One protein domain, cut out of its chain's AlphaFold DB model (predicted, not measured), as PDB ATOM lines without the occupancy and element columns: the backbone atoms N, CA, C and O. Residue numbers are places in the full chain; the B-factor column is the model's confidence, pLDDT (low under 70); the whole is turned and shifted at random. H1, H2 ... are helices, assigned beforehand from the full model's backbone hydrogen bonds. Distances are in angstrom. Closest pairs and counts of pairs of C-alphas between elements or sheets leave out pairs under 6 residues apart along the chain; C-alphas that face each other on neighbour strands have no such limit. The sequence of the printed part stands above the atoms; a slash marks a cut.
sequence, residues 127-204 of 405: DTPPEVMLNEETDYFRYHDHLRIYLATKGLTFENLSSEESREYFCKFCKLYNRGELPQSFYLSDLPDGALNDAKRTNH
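This is residues 127 to 204 of the 405 residues of the protein "Hypothetical protein" of Leptocylindrus danicus (UniProt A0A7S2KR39). One long helix, H2, lies along one side, and H1 crosses its middle at about a right angle; the short H4 packs on H1 on the side away from H2. The small H3 sits near H1 and the last residues of H2, and an unnamed stretch, residues 127 to 143, runs past H2 before leading into H1. The printed part has 78 residues with four named helices, in the order H1, H2, H3, H4, and no named strand. The class is all helix, though the helices hold 37 of the 78 residues, under half. The whole is compact, with a radius of gyration of the C-alphas of 12.0 A and spans of 38 by 28 by 19 A.

Find C-alpha 163 at (158.434, 167.359, 199.318); from there H2, residues 163 to 179, runs 24.6 A to C-alpha 179. H1, residues 144 to 153, begins at C-alpha 144, (164.292, 178.204, 196.782), and is 14.5 A long. H3 is residues 184 to 187, 5.6 A. H4, residues 193 to 198, runs 8.7 A and ends at C-alpha 198, (153.173, 187.463, 193.254).

Look at residues 169 to 173, with which alone H2 touches H1: the closest C-alphas, of Leu 147 and Phe 170, are 6.5 A apart. Their lines are about perpendicular, at 86 degrees. H1 touches H4, closest at the C-alphas of Ile 149 and Leu 196, 6.4 A, with a steep tilt of 57 degrees, the same way. H3 is close to H1 but not clearly touching; the closest C-alphas, of His 146 and Phe 186, are 6.5 A apart. H2 and H4 are apart. In H1, H2 and H4 every O i to N i+4 pair is within hydrogen-bond range; H3 is too short for one.

The C-alphas farthest apart, of Glu 131 and His 204, are 37.8 A apart. The printed part has no cut. The links H2 to H3 and H3 to H4 are tight, and H1 to H2 is short. Mean pLDDT of the printed part is 94.8, and no printed residue is under 70.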
ATOM      1  N   ASP A 127     169.273 183.081 175.660       92.38
ATOM      2  CA  ASP A 127     169.762 181.986 174.794       92.38
ATOM      3  C   ASP A 127     171.182 181.473 175.137       92.38
ATOM      4  O   ASP A 127     171.694 180.566 174.483       92.38
ATOM      5  N   THR A 128     171.835 182.031 176.166       94.19
ATOM      6  CA  THR A 128     173.165 181.615 176.626       94.19
ATOM      7  C   THR A 128     173.102 180.868 177.962       94.19
ATOM      8  O   THR A 128     172.506 181.376 178.920       94.19
ATOM      9  N   PRO A 129     173.736 179.683 178.068       94.31
ATOM     10  CA  PRO A 129     173.816 178.960 179.327       94.31
ATOM     11  C   PRO A 129     174.643 179.752 180.360       94.31
ATOM     12  O   PRO A 129     175.562 180.489 179.988       94.31
ATOM     13  N   PRO A 130     174.318 179.635 181.658       95.62
ATOM     14  CA  PRO A 130     175.071 180.281 182.728       95.62
ATOM     15  C   PRO A 130     176.457 179.645 182.899       95.62
ATOM     16  O   PRO A 130     176.636 178.451 182.666       95.62
ATOM     17  N   GLU A 131     177.422 180.437 183.366       96.25
ATOM     18  CA  GLU A 131     178.789 179.973 183.651       96.25
ATOM     19  C   GLU A 131     178.826 178.950 184.798       96.25
ATOM     20  O   GLU A 131     179.591 177.990 184.765       96.25
ATOM     21  N   VAL A 132     177.942 179.116 185.786       95.88
ATOM     22  CA  VAL A 132     177.797 178.198 186.919       95.88
ATOM     23  C   VAL A 132     176.526 177.376 186.745       95.88
ATOM     24  O   VAL A 132     175.413 177.908 186.778       95.88
ATOM     25  N   MET A 133     176.697 176.066 186.571       97.12
ATOM     26  CA  MET A 133     175.590 175.112 186.509       97.12
ATOM     27  C   MET A 133     175.065 174.800 187.912       97.12
ATOM     28  O   MET A 133     175.839 174.682 188.861       97.12
ATOM     29  N   LEU A 134     173.748 174.641 188.033       97.75
ATOM     30  CA  LEU A 134     173.098 174.261 189.287       97.75
ATOM     31  C   LEU A 134     173.115 172.751 189.486       97.75
ATOM     32  O   LEU A 134     172.803 171.994 188.559       97.75
ATOM     33  N   ASN A 135     173.377 172.341 190.724       97.81
ATOM     34  CA  ASN A 135     173.275 170.959 191.172       97.81
ATOM     35  C   ASN A 135     171.925 170.706 191.855       97.81
ATOM     36  O   ASN A 135     171.433 171.513 192.641       97.81
ATOM     37  N   GLU A 136     171.319 169.549 191.588       97.25
ATOM     38  CA  GLU A 136     169.957 169.244 192.049       97.25
ATOM     39  C   GLU A 136     169.850 169.096 193.580       97.25
ATOM     40  O   GLU A 136     168.814 169.417 194.162       97.25
ATOM     41  N   GLU A 137     170.917 168.650 194.247       95.12
ATOM     42  CA  GLU A 137     170.894 168.339 195.684       95.12
ATOM     43  C   GLU A 137     171.410 169.481 196.565       95.12
ATOM     44  O   GLU A 137     170.795 169.801 197.584       95.12
ATOM     45  N   THR A 138     172.521 170.112 196.178       97.19
ATOM     46  CA  THR A 138     173.193 171.127 197.004       97.19
ATOM     47  C   THR A 138     172.518 172.492 196.910       97.19
ATOM     48  O   THR A 138     172.438 173.212 197.904       97.19
ATOM     49  N   ASP A 139     171.981 172.838 195.736       97.56
ATOM     50  CA  ASP A 139     171.460 174.181 195.457       97.56
ATOM     51  C   ASP A 139     169.955 174.326 195.719       97.56
ATOM     52  O   ASP A 139     169.418 175.434 195.636       97.56
ATOM     53  N   TYR A 140     169.278 173.238 196.108       97.06
ATOM     54  CA  TYR A 140     167.832 173.209 196.358       97.06
ATOM     55  C   TYR A 140     167.367 174.311 197.319       97.06
ATOM     56  O   TYR A 140     166.391 175.017 197.055       97.06
ATOM     57  N   PHE A 141     168.081 174.492 198.432       96.00
ATOM     58  CA  PHE A 141     167.717 175.488 199.440       96.00
ATOM     59  C   PHE A 141     168.172 176.901 199.070       96.00
ATOM     60  O   PHE A 141     167.470 177.863 199.380       96.00
ATOM     61  N   ARG A 142     169.310 177.037 198.379       95.50
ATOM     62  CA  ARG A 142     169.858 178.342 197.979       95.50
ATOM     63  C   ARG A 142     168.995 179.013 196.910       95.50
ATOM     64  O   ARG A 142     168.777 180.216 196.971       95.50
ATOM     65  N   TYR A 143     168.446 178.230 195.982       96.19
ATOM     66  CA  TYR A 143     167.604 178.718 194.886       96.19
ATOM     67  C   TYR A 143     166.103 178.517 195.149       96.19
ATOM     68  O   TYR A 143     165.295 178.507 194.217       96.19
ATOM     69  N   HIS A 144     165.695 178.406 196.417       95.00
ATOM     70  CA  HIS A 144     164.292 178.204 196.782       95.00
ATOM     71  C   HIS A 144     163.371 179.323 196.261       95.00
ATOM     72  O   HIS A 144     162.283 179.054 195.750       95.00
ATOM     73  N   ASP A 145     163.814 180.576 196.333       95.75
ATOM     74  CA  ASP A 145     163.032 181.721 195.860       95.75
ATOM     75  C   ASP A 145     162.889 181.755 194.330       95.75
ATOM     76  O   ASP A 145     161.812 182.064 193.811       95.75
ATOM     77  N   HIS A 146     163.917 181.308 193.606       96.25
ATOM     78  CA  HIS A 146     163.853 181.107 192.158       96.25
ATOM     79  C   HIS A 146     162.841 180.008 191.817       96.25
ATOM     80  O   HIS A 146     161.958 180.200 190.979       96.25
ATOM     81  N   LEU A 147     162.891 178.879 192.531       96.75
ATOM     82  CA  LEU A 147     161.931 177.791 192.353       96.75
ATOM     83  C   LEU A 147     160.489 178.264 192.591       96.75
ATOM     84  O   LEU A 147     159.589 177.883 191.844       96.75
ATOM     85  N   ARG A 148     160.247 179.129 193.583       95.69
ATOM     86  CA  ARG A 148     158.909 179.682 193.852       95.69
ATOM     87  C   ARG A 148     158.366 180.496 192.681       95.69
ATOM     88  O   ARG A 148     157.202 180.319 192.323       95.69
ATOM     89  N   ILE A 149     159.187 181.345 192.065       95.88
ATOM     90  CA  ILE A 149     158.773 182.113 190.882       95.88
ATOM     91  C   ILE A 149     158.538 181.173 189.699       95.88
ATOM     92  O   ILE A 149     157.520 181.293 189.015       95.88
ATOM     93  N   TYR A 150     159.404 180.176 189.500       96.38
ATOM     94  CA  TYR A 150     159.211 179.159 188.467       96.38
ATOM     95  C   TYR A 150     157.875 178.417 188.636       96.38
ATOM     96  O   TYR A 150     157.103 178.306 187.680       96.38
ATOM     97  N   LEU A 151     157.533 177.990 189.853       95.81
ATOM     98  CA  LEU A 151     156.243 177.363 190.152       95.81
ATOM     99  C   LEU A 151     155.064 178.312 189.894       95.81
ATOM    100  O   LEU A 151     154.056 177.885 189.324       95.81
ATOM    101  N   ALA A 152     155.209 179.603 190.210       94.25
ATOM    102  CA  ALA A 152     154.189 180.608 189.929       94.25
ATOM    103  C   ALA A 152     153.914 180.750 188.418       94.25
ATOM    104  O   ALA A 152     152.750 180.816 188.023       94.25
ATOM    105  N   THR A 153     154.943 180.673 187.558       94.12
ATOM    106  CA  THR A 153     154.747 180.653 186.088       94.12
ATOM    107  C   THR A 153     153.980 179.420 185.599       94.12
ATOM    108  O   THR A 153     153.323 179.463 184.558       94.12
ATOM    109  N   LYS A 154     154.023 178.318 186.357       94.19
ATOM    110  CA  LYS A 154     153.246 177.095 186.100       94.19
ATOM    111  C   LYS A 154     151.864 177.112 186.764       94.19
ATOM    112  O   LYS A 154     151.085 176.188 186.546       94.19
ATOM    113  N   GLY A 155     151.542 178.145 187.548       92.19
ATOM    114  CA  GLY A 155     150.299 178.235 188.317       92.19
ATOM    115  C   GLY A 155     150.243 177.286 189.519       92.19
ATOM    116  O   GLY A 155     149.156 176.976 190.003       92.19
ATOM    117  N   LEU A 156     151.398 176.808 189.986       94.06
ATOM    118  CA  LEU A 156     151.532 175.947 191.157       94.06
ATOM    119  C   LEU A 156     152.024 176.769 192.351       94.06
ATOM    120  O   LEU A 156     152.769 177.735 192.195       94.06
ATOM    121  N   THR A 157     151.631 176.368 193.558       93.88
ATOM    122  CA  THR A 157     152.161 176.935 194.805       93.88
ATOM    123  C   THR A 157     152.879 175.881 195.602       93.88
ATOM    124  O   THR A 157     152.418 174.742 195.670       93.88
ATOM    125  N   PHE A 158     153.941 176.300 196.280       94.19
ATOM    126  CA  PHE A 158     154.784 175.421 197.076       94.19
ATOM    127  C   PHE A 158     154.000 174.615 198.125       94.19
ATOM    128  O   PHE A 158     154.218 173.421 198.247       94.19
ATOM    129  N   GLU A 159     153.025 175.215 198.817       93.56
ATOM    130  CA  GLU A 159     152.233 174.503 199.839       93.56
ATOM    131  C   GLU A 159     151.355 173.361 199.320       93.56
ATOM    132  O   GLU A 159     150.941 172.509 200.099       93.56
ATOM    133  N   ASN A 160     151.049 173.344 198.022       92.88
ATOM    134  CA  ASN A 160     150.228 172.286 197.440       92.88
ATOM    135  C   ASN A 160     151.067 171.103 196.943       92.88
ATOM    136  O   ASN A 160     150.489 170.127 196.476       92.88
ATOM    137  N   LEU A 161     152.396 171.218 196.987       96.19
ATOM    138  CA  LEU A 161     153.324 170.213 196.487       96.19
ATOM    139  C   LEU A 161     153.850 169.382 197.649       96.19
ATOM    140  O   LEU A 161     154.181 169.916 198.711       96.19
ATOM    141  N   SER A 162     153.964 168.074 197.434       97.19
ATOM    142  CA  SER A 162     154.723 167.233 198.356       97.19
ATOM    143  C   SER A 162     156.217 167.584 198.296       97.19
ATOM    144  O   SER A 162     156.704 168.206 197.346       97.19
ATOM    145  N   SER A 163     156.979 167.173 199.311       96.00
ATOM    146  CA  SER A 163     158.434 167.359 199.318       96.00
ATOM    147  C   SER A 163     159.110 166.686 198.122       96.00
ATOM    148  O   SER A 163     160.045 167.248 197.556       96.00
ATOM    149  N   GLU A 164     158.623 165.519 197.707       97.50
ATOM    150  CA  GLU A 164     159.151 164.772 196.561       97.50
ATOM    151  C   GLU A 164     158.833 165.497 195.251       97.50
ATOM    152  O   GLU A 164     159.739 165.798 194.477       97.50
ATOM    153  N   GLU A 165     157.578 165.919 195.065       97.75
ATOM    154  CA  GLU A 165     157.161 166.689 193.890       97.75
ATOM    155  C   GLU A 165     157.947 168.000 193.776       97.75
ATOM    156  O   GLU A 165     158.408 168.364 192.695       97.75
ATOM    157  N   SER A 166     158.150 168.711 194.889       97.19
ATOM    158  CA  SER A 166     158.916 169.963 194.895       97.19
ATOM    159  C   SER A 166     160.362 169.769 194.416       97.19
ATOM    160  O   SER A 166     160.869 170.603 193.661       97.19
ATOM    161  N   ARG A 167     160.995 168.638 194.763       97.19
ATOM    162  CA  ARG A 167     162.332 168.259 194.280       97.19
ATOM    163  C   ARG A 167     162.316 167.876 192.803       97.19
ATOM    164  O   ARG A 167     163.209 168.288 192.071       97.19
ATOM    165  N   GLU A 168     161.283 167.186 192.322       97.88
ATOM    166  CA  GLU A 168     161.137 166.906 190.886       97.88
ATOM    167  C   GLU A 168     160.990 168.187 190.051       97.88
ATOM    168  O   GLU A 168     161.576 168.312 188.971       97.88
ATOM    169  N   TYR A 169     160.209 169.161 190.531       98.00
ATOM    170  CA  TYR A 169     160.104 170.467 189.876       98.00
ATOM    171  C   TYR A 169     161.421 171.237 189.935       98.00
ATOM    172  O   TYR A 169     161.735 171.931 188.968       98.00
ATOM    173  N   PHE A 170     162.201 171.081 191.007       98.06
ATOM    174  CA  PHE A 170     163.542 171.647 191.097       98.06
ATOM    175  C   PHE A 170     164.514 171.009 190.098       98.06
ATOM    176  O   PHE A 170     165.178 171.733 189.371       98.06
ATOM    177  N   CYS A 171     164.517 169.682 189.944       98.00
ATOM    178  CA  CYS A 171     165.289 168.990 188.903       98.00
ATOM    179  C   CYS A 171     164.942 169.522 187.496       98.00
ATOM    180  O   CYS A 171     165.818 169.847 186.691       98.00
ATOM    181  N   LYS A 172     163.645 169.700 187.202       98.12
ATOM    182  CA  LYS A 172     163.188 170.315 185.940       98.12
ATOM    183  C   LYS A 172     163.670 171.763 185.804       98.12
ATOM    184  O   LYS A 172     164.073 172.162 184.714       98.12
ATOM    185  N   PHE A 173     163.628 172.532 186.889       97.94
ATOM    186  CA  PHE A 173     164.135 173.901 186.937       97.94
ATOM    187  C   PHE A 173     165.643 173.950 186.654       97.94
ATOM    188  O   PHE A 173     166.034 174.689 185.758       97.94
ATOM    189  N   CYS A 174     166.465 173.116 187.300       97.88
ATOM    190  CA  CYS A 174     167.911 173.047 187.060       97.88
ATOM    191  C   CYS A 174     168.231 172.711 185.602       97.88
ATOM    192  O   CYS A 174     169.077 173.357 184.993       97.88
ATOM    193  N   LYS A 175     167.506 171.762 184.994       98.00
ATOM    194  CA  LYS A 175     167.684 171.413 183.574       98.00
ATOM    195  C   LYS A 175     167.398 172.592 182.644       98.00
ATOM    196  O   LYS A 175     168.157 172.809 181.707       98.00
ATOM    197  N   LEU A 176     166.332 173.353 182.893       97.50
ATOM    198  CA  LEU A 176     166.011 174.547 182.102       97.50
ATOM    199  C   LEU A 176     166.999 175.689 182.367       97.50
ATOM    200  O   LEU A 176     167.415 176.362 181.428       97.50
ATOM    201  N   TYR A 177     167.408 175.870 183.624       97.56
ATOM    202  CA  TYR A 177     168.375 176.883 184.035       97.56
ATOM    203  C   TYR A 177     169.733 176.658 183.368       97.56
ATOM    204  O   TYR A 177     170.255 177.566 182.722       97.56
ATOM    205  N   ASN A 178     170.249 175.427 183.430       97.19
ATOM    206  CA  ASN A 178     171.538 175.044 182.853       97.19
ATOM    207  C   ASN A 178     171.536 175.119 181.315       97.19
ATOM    208  O   ASN A 178     172.589 175.298 180.713       97.19
ATOM    209  N   ARG A 179     170.364 175.019 180.671       97.38
ATOM    210  CA  ARG A 179     170.216 175.200 179.216       97.38
ATOM    211  C   ARG A 179     170.124 176.659 178.765       97.38
ATOM    212  O   ARG A 179     170.201 176.898 177.568       97.38
ATOM    213  N   GLY A 180     169.907 177.613 179.670       96.81
ATOM    214  CA  GLY A 180     169.601 179.004 179.298       96.81
ATOM    215  C   GLY A 180     168.107 179.276 179.046       96.81
ATOM    216  O   GLY A 180     167.674 180.414 178.978       96.81
ATOM    217  N   GLU A 181     167.239 178.265 178.970       97.19
ATOM    218  CA  GLU A 181     165.862 178.451 178.470       97.19
ATOM    219  C   GLU A 181     164.931 179.297 179.373       97.19
ATOM    220  O   GLU A 181     163.783 179.582 178.996       97.19
ATOM    221  N   LEU A 182     165.382 179.674 180.575       96.94
ATOM    222  CA  LEU A 182     164.613 180.499 181.502       96.94
ATOM    223  C   LEU A 182     164.688 182.001 181.153       96.94
ATOM    224  O   LEU A 182     165.613 182.460 180.482       96.94
ATOM    225  N   PRO A 183     163.698 182.797 181.599       96.50
ATOM    226  CA  PRO A 183     163.759 184.252 181.513       96.50
ATOM    227  C   PRO A 183     165.015 184.837 182.163       96.50
ATOM    228  O   PRO A 183     165.494 184.329 183.180       96.50
ATOM    229  N   GLN A 184     165.509 185.946 181.613       95.81
ATOM    230  CA  GLN A 184     166.730 186.611 182.070       95.81
ATOM    231  C   GLN A 184     166.705 186.950 183.568       95.81
ATOM    232  O   GLN A 184     167.744 186.869 184.222       95.81
ATOM    233  N   SER A 185     165.530 187.241 184.135       95.44
ATOM    234  CA  SER A 185     165.369 187.551 185.560       95.44
ATOM    235  C   SER A 185     165.839 186.442 186.506       95.44
ATOM    236  O   SER A 185     166.144 186.731 187.655       95.44
ATOM    237  N   PHE A 186     165.858 185.179 186.064       96.31
ATOM    238  CA  PHE A 186     166.320 184.061 186.895       96.31
ATOM    239  C   PHE A 186     167.840 184.001 187.031       96.31
ATOM    240  O   PHE A 186     168.326 183.341 187.937       96.31
ATOM    241  N   TYR A 187     168.571 184.650 186.126       95.50
ATOM    242  CA  TYR A 187     170.033 184.652 186.115       95.50
ATOM    243  C   TYR A 187     170.632 185.879 186.808       95.50
ATOM    244  O   TYR A 187     171.853 185.999 186.885       95.50
ATOM    245  N   LEU A 188     169.791 186.815 187.250       93.75
ATOM    246  CA  LEU A 188     170.219 187.954 188.049       93.75
ATOM    247  C   LEU A 188     170.372 187.504 189.502       93.75
ATOM    248  O   LEU A 188     169.566 186.714 189.988       93.75
ATOM    249  N   SER A 189     171.383 188.028 190.197       88.94
ATOM    250  CA  SER A 189     171.587 187.754 191.626       88.94
ATOM    251  C   SER A 189     170.359 188.132 192.461       88.94
ATOM    252  O   SER A 189     170.011 187.418 193.399       88.94
ATOM    253  N   ASP A 190     169.683 189.214 192.066       90.44
ATOM    254  CA  ASP A 190     168.501 189.737 192.739       90.44
ATOM    255  C   ASP A 190     167.256 189.528 191.876       90.44
ATOM    256  O   ASP A 190     167.153 190.025 190.749       90.44
ATOM    257  N   LEU A 191     166.279 188.796 192.416       93.56
ATOM    258  CA  LEU A 191     165.000 188.602 191.744       93.56
ATOM    259  C   LEU A 191     164.123 189.850 191.895       93.56
ATOM    260  O   LEU A 191     164.101 190.469 192.960       93.56
ATOM    261  N   PRO A 192     163.322 190.196 190.873       92.06
ATOM    262  CA  PRO A 192     162.418 191.327 190.970       92.06
ATOM    263  C   PRO A 192     161.394 191.109 192.091       92.06
ATOM    264  O   PRO A 192     160.611 190.154 192.081       92.06
ATOM    265  N   ASP A 193     161.353 192.058 193.027       89.31
ATOM    266  CA  ASP A 193     160.440 192.082 194.174       89.31
ATOM    267  C   ASP A 193     158.972 191.845 193.786       89.31
ATOM    268  O   ASP A 193     158.212 191.212 194.524       89.31
ATOM    269  N   GLY A 194     158.551 192.365 192.630       90.25
ATOM    270  CA  GLY A 194     157.195 192.178 192.110       90.25
ATOM    271  C   GLY A 194     156.861 190.700 191.901       90.25
ATOM    272  O   GLY A 194     155.855 190.215 192.418       90.25
ATOM    273  N   ALA A 195     157.758 189.960 191.244       92.44
ATOM    274  CA  ALA A 195     157.568 188.539 190.974       92.44
ATOM    275  C   ALA A 195     157.581 187.700 192.259       92.44
ATOM    276  O   ALA A 195     156.784 186.773 192.396       92.44
ATOM    277  N   LEU A 196     158.427 188.054 193.231       91.38
ATOM    278  CA  LEU A 196     158.461 187.408 194.548       91.38
ATOM    279  C   LEU A 196     157.163 187.616 195.338       91.38
ATOM    280  O   LEU A 196     156.663 186.687 195.977       91.38
ATOM    281  N   ASN A 197     156.601 188.828 195.295       89.75
ATOM    282  CA  ASN A 197     155.332 189.139 195.955       89.75
ATOM    283  C   ASN A 197     154.143 188.410 195.309       89.75
ATOM    284  O   ASN A 197     153.204 188.021 196.014       89.75
ATOM    285  N   ASP A 198     154.188 188.212 193.992       89.00
ATOM    286  CA  ASP A 198     153.173 187.463 193.254       89.00
ATOM    287  C   ASP A 198     153.308 185.948 193.459       89.00
ATOM    288  O   ASP A 198     152.296 185.248 193.582       89.00
ATOM    289  N   ALA A 199     154.539 185.445 193.604       90.38
ATOM    290  CA  ALA A 199     154.863 184.069 193.974       90.38
ATOM    291  C   ALA A 199     154.606 183.807 195.471       90.38
ATOM    292  O   ALA A 199     155.502 183.499 196.265       90.38
ATOM    293  N   LYS A 200     153.343 183.936 195.883       86.06
ATOM    294  CA  LYS A 200     152.909 183.692 197.263       86.06
ATOM    295  C   LYS A 200     153.258 182.268 197.686       86.06
ATOM    296  O   LYS A 200     153.021 181.310 196.958       86.06
ATOM    297  N   ARG A 201     153.779 182.134 198.908       87.19
ATOM    298  CA  ARG A 201     154.050 180.828 199.531       87.19
ATOM    299  C   ARG A 201     152.774 179.987 199.620       87.19
ATOM    300  O   ARG A 201     152.808 178.794 199.336       87.19
ATOM    301  N   THR A 202     151.663 180.641 199.960       88.50
ATOM    302  CA  THR A 202     150.370 180.010 200.216       88.50
ATOM    303  C   THR A 202     149.342 180.463 199.182       88.50
ATOM    304  O   THR A 202     149.276 181.635 198.801       88.50
ATOM    305  N   ASN A 203     148.501 179.530 198.735       85.44
ATOM    306  CA  ASN A 203     147.325 179.852 197.922       85.44
ATOM    307  C   ASN A 203     146.158 180.378 198.772       85.44
ATOM    308  O   ASN A 203     145.160 180.873 198.236       85.44
ATOM    309  N   HIS A 204     146.262 180.259 200.098       86.25
ATOM    310  CA  HIS A 204     145.198 180.642 201.004       86.25
ATOM    311  C   HIS A 204     145.011 182.161 201.009       86.25
ATOM    312  O   HIS A 204     145.854 182.934 201.468       86.25
TER     313      HIS A 204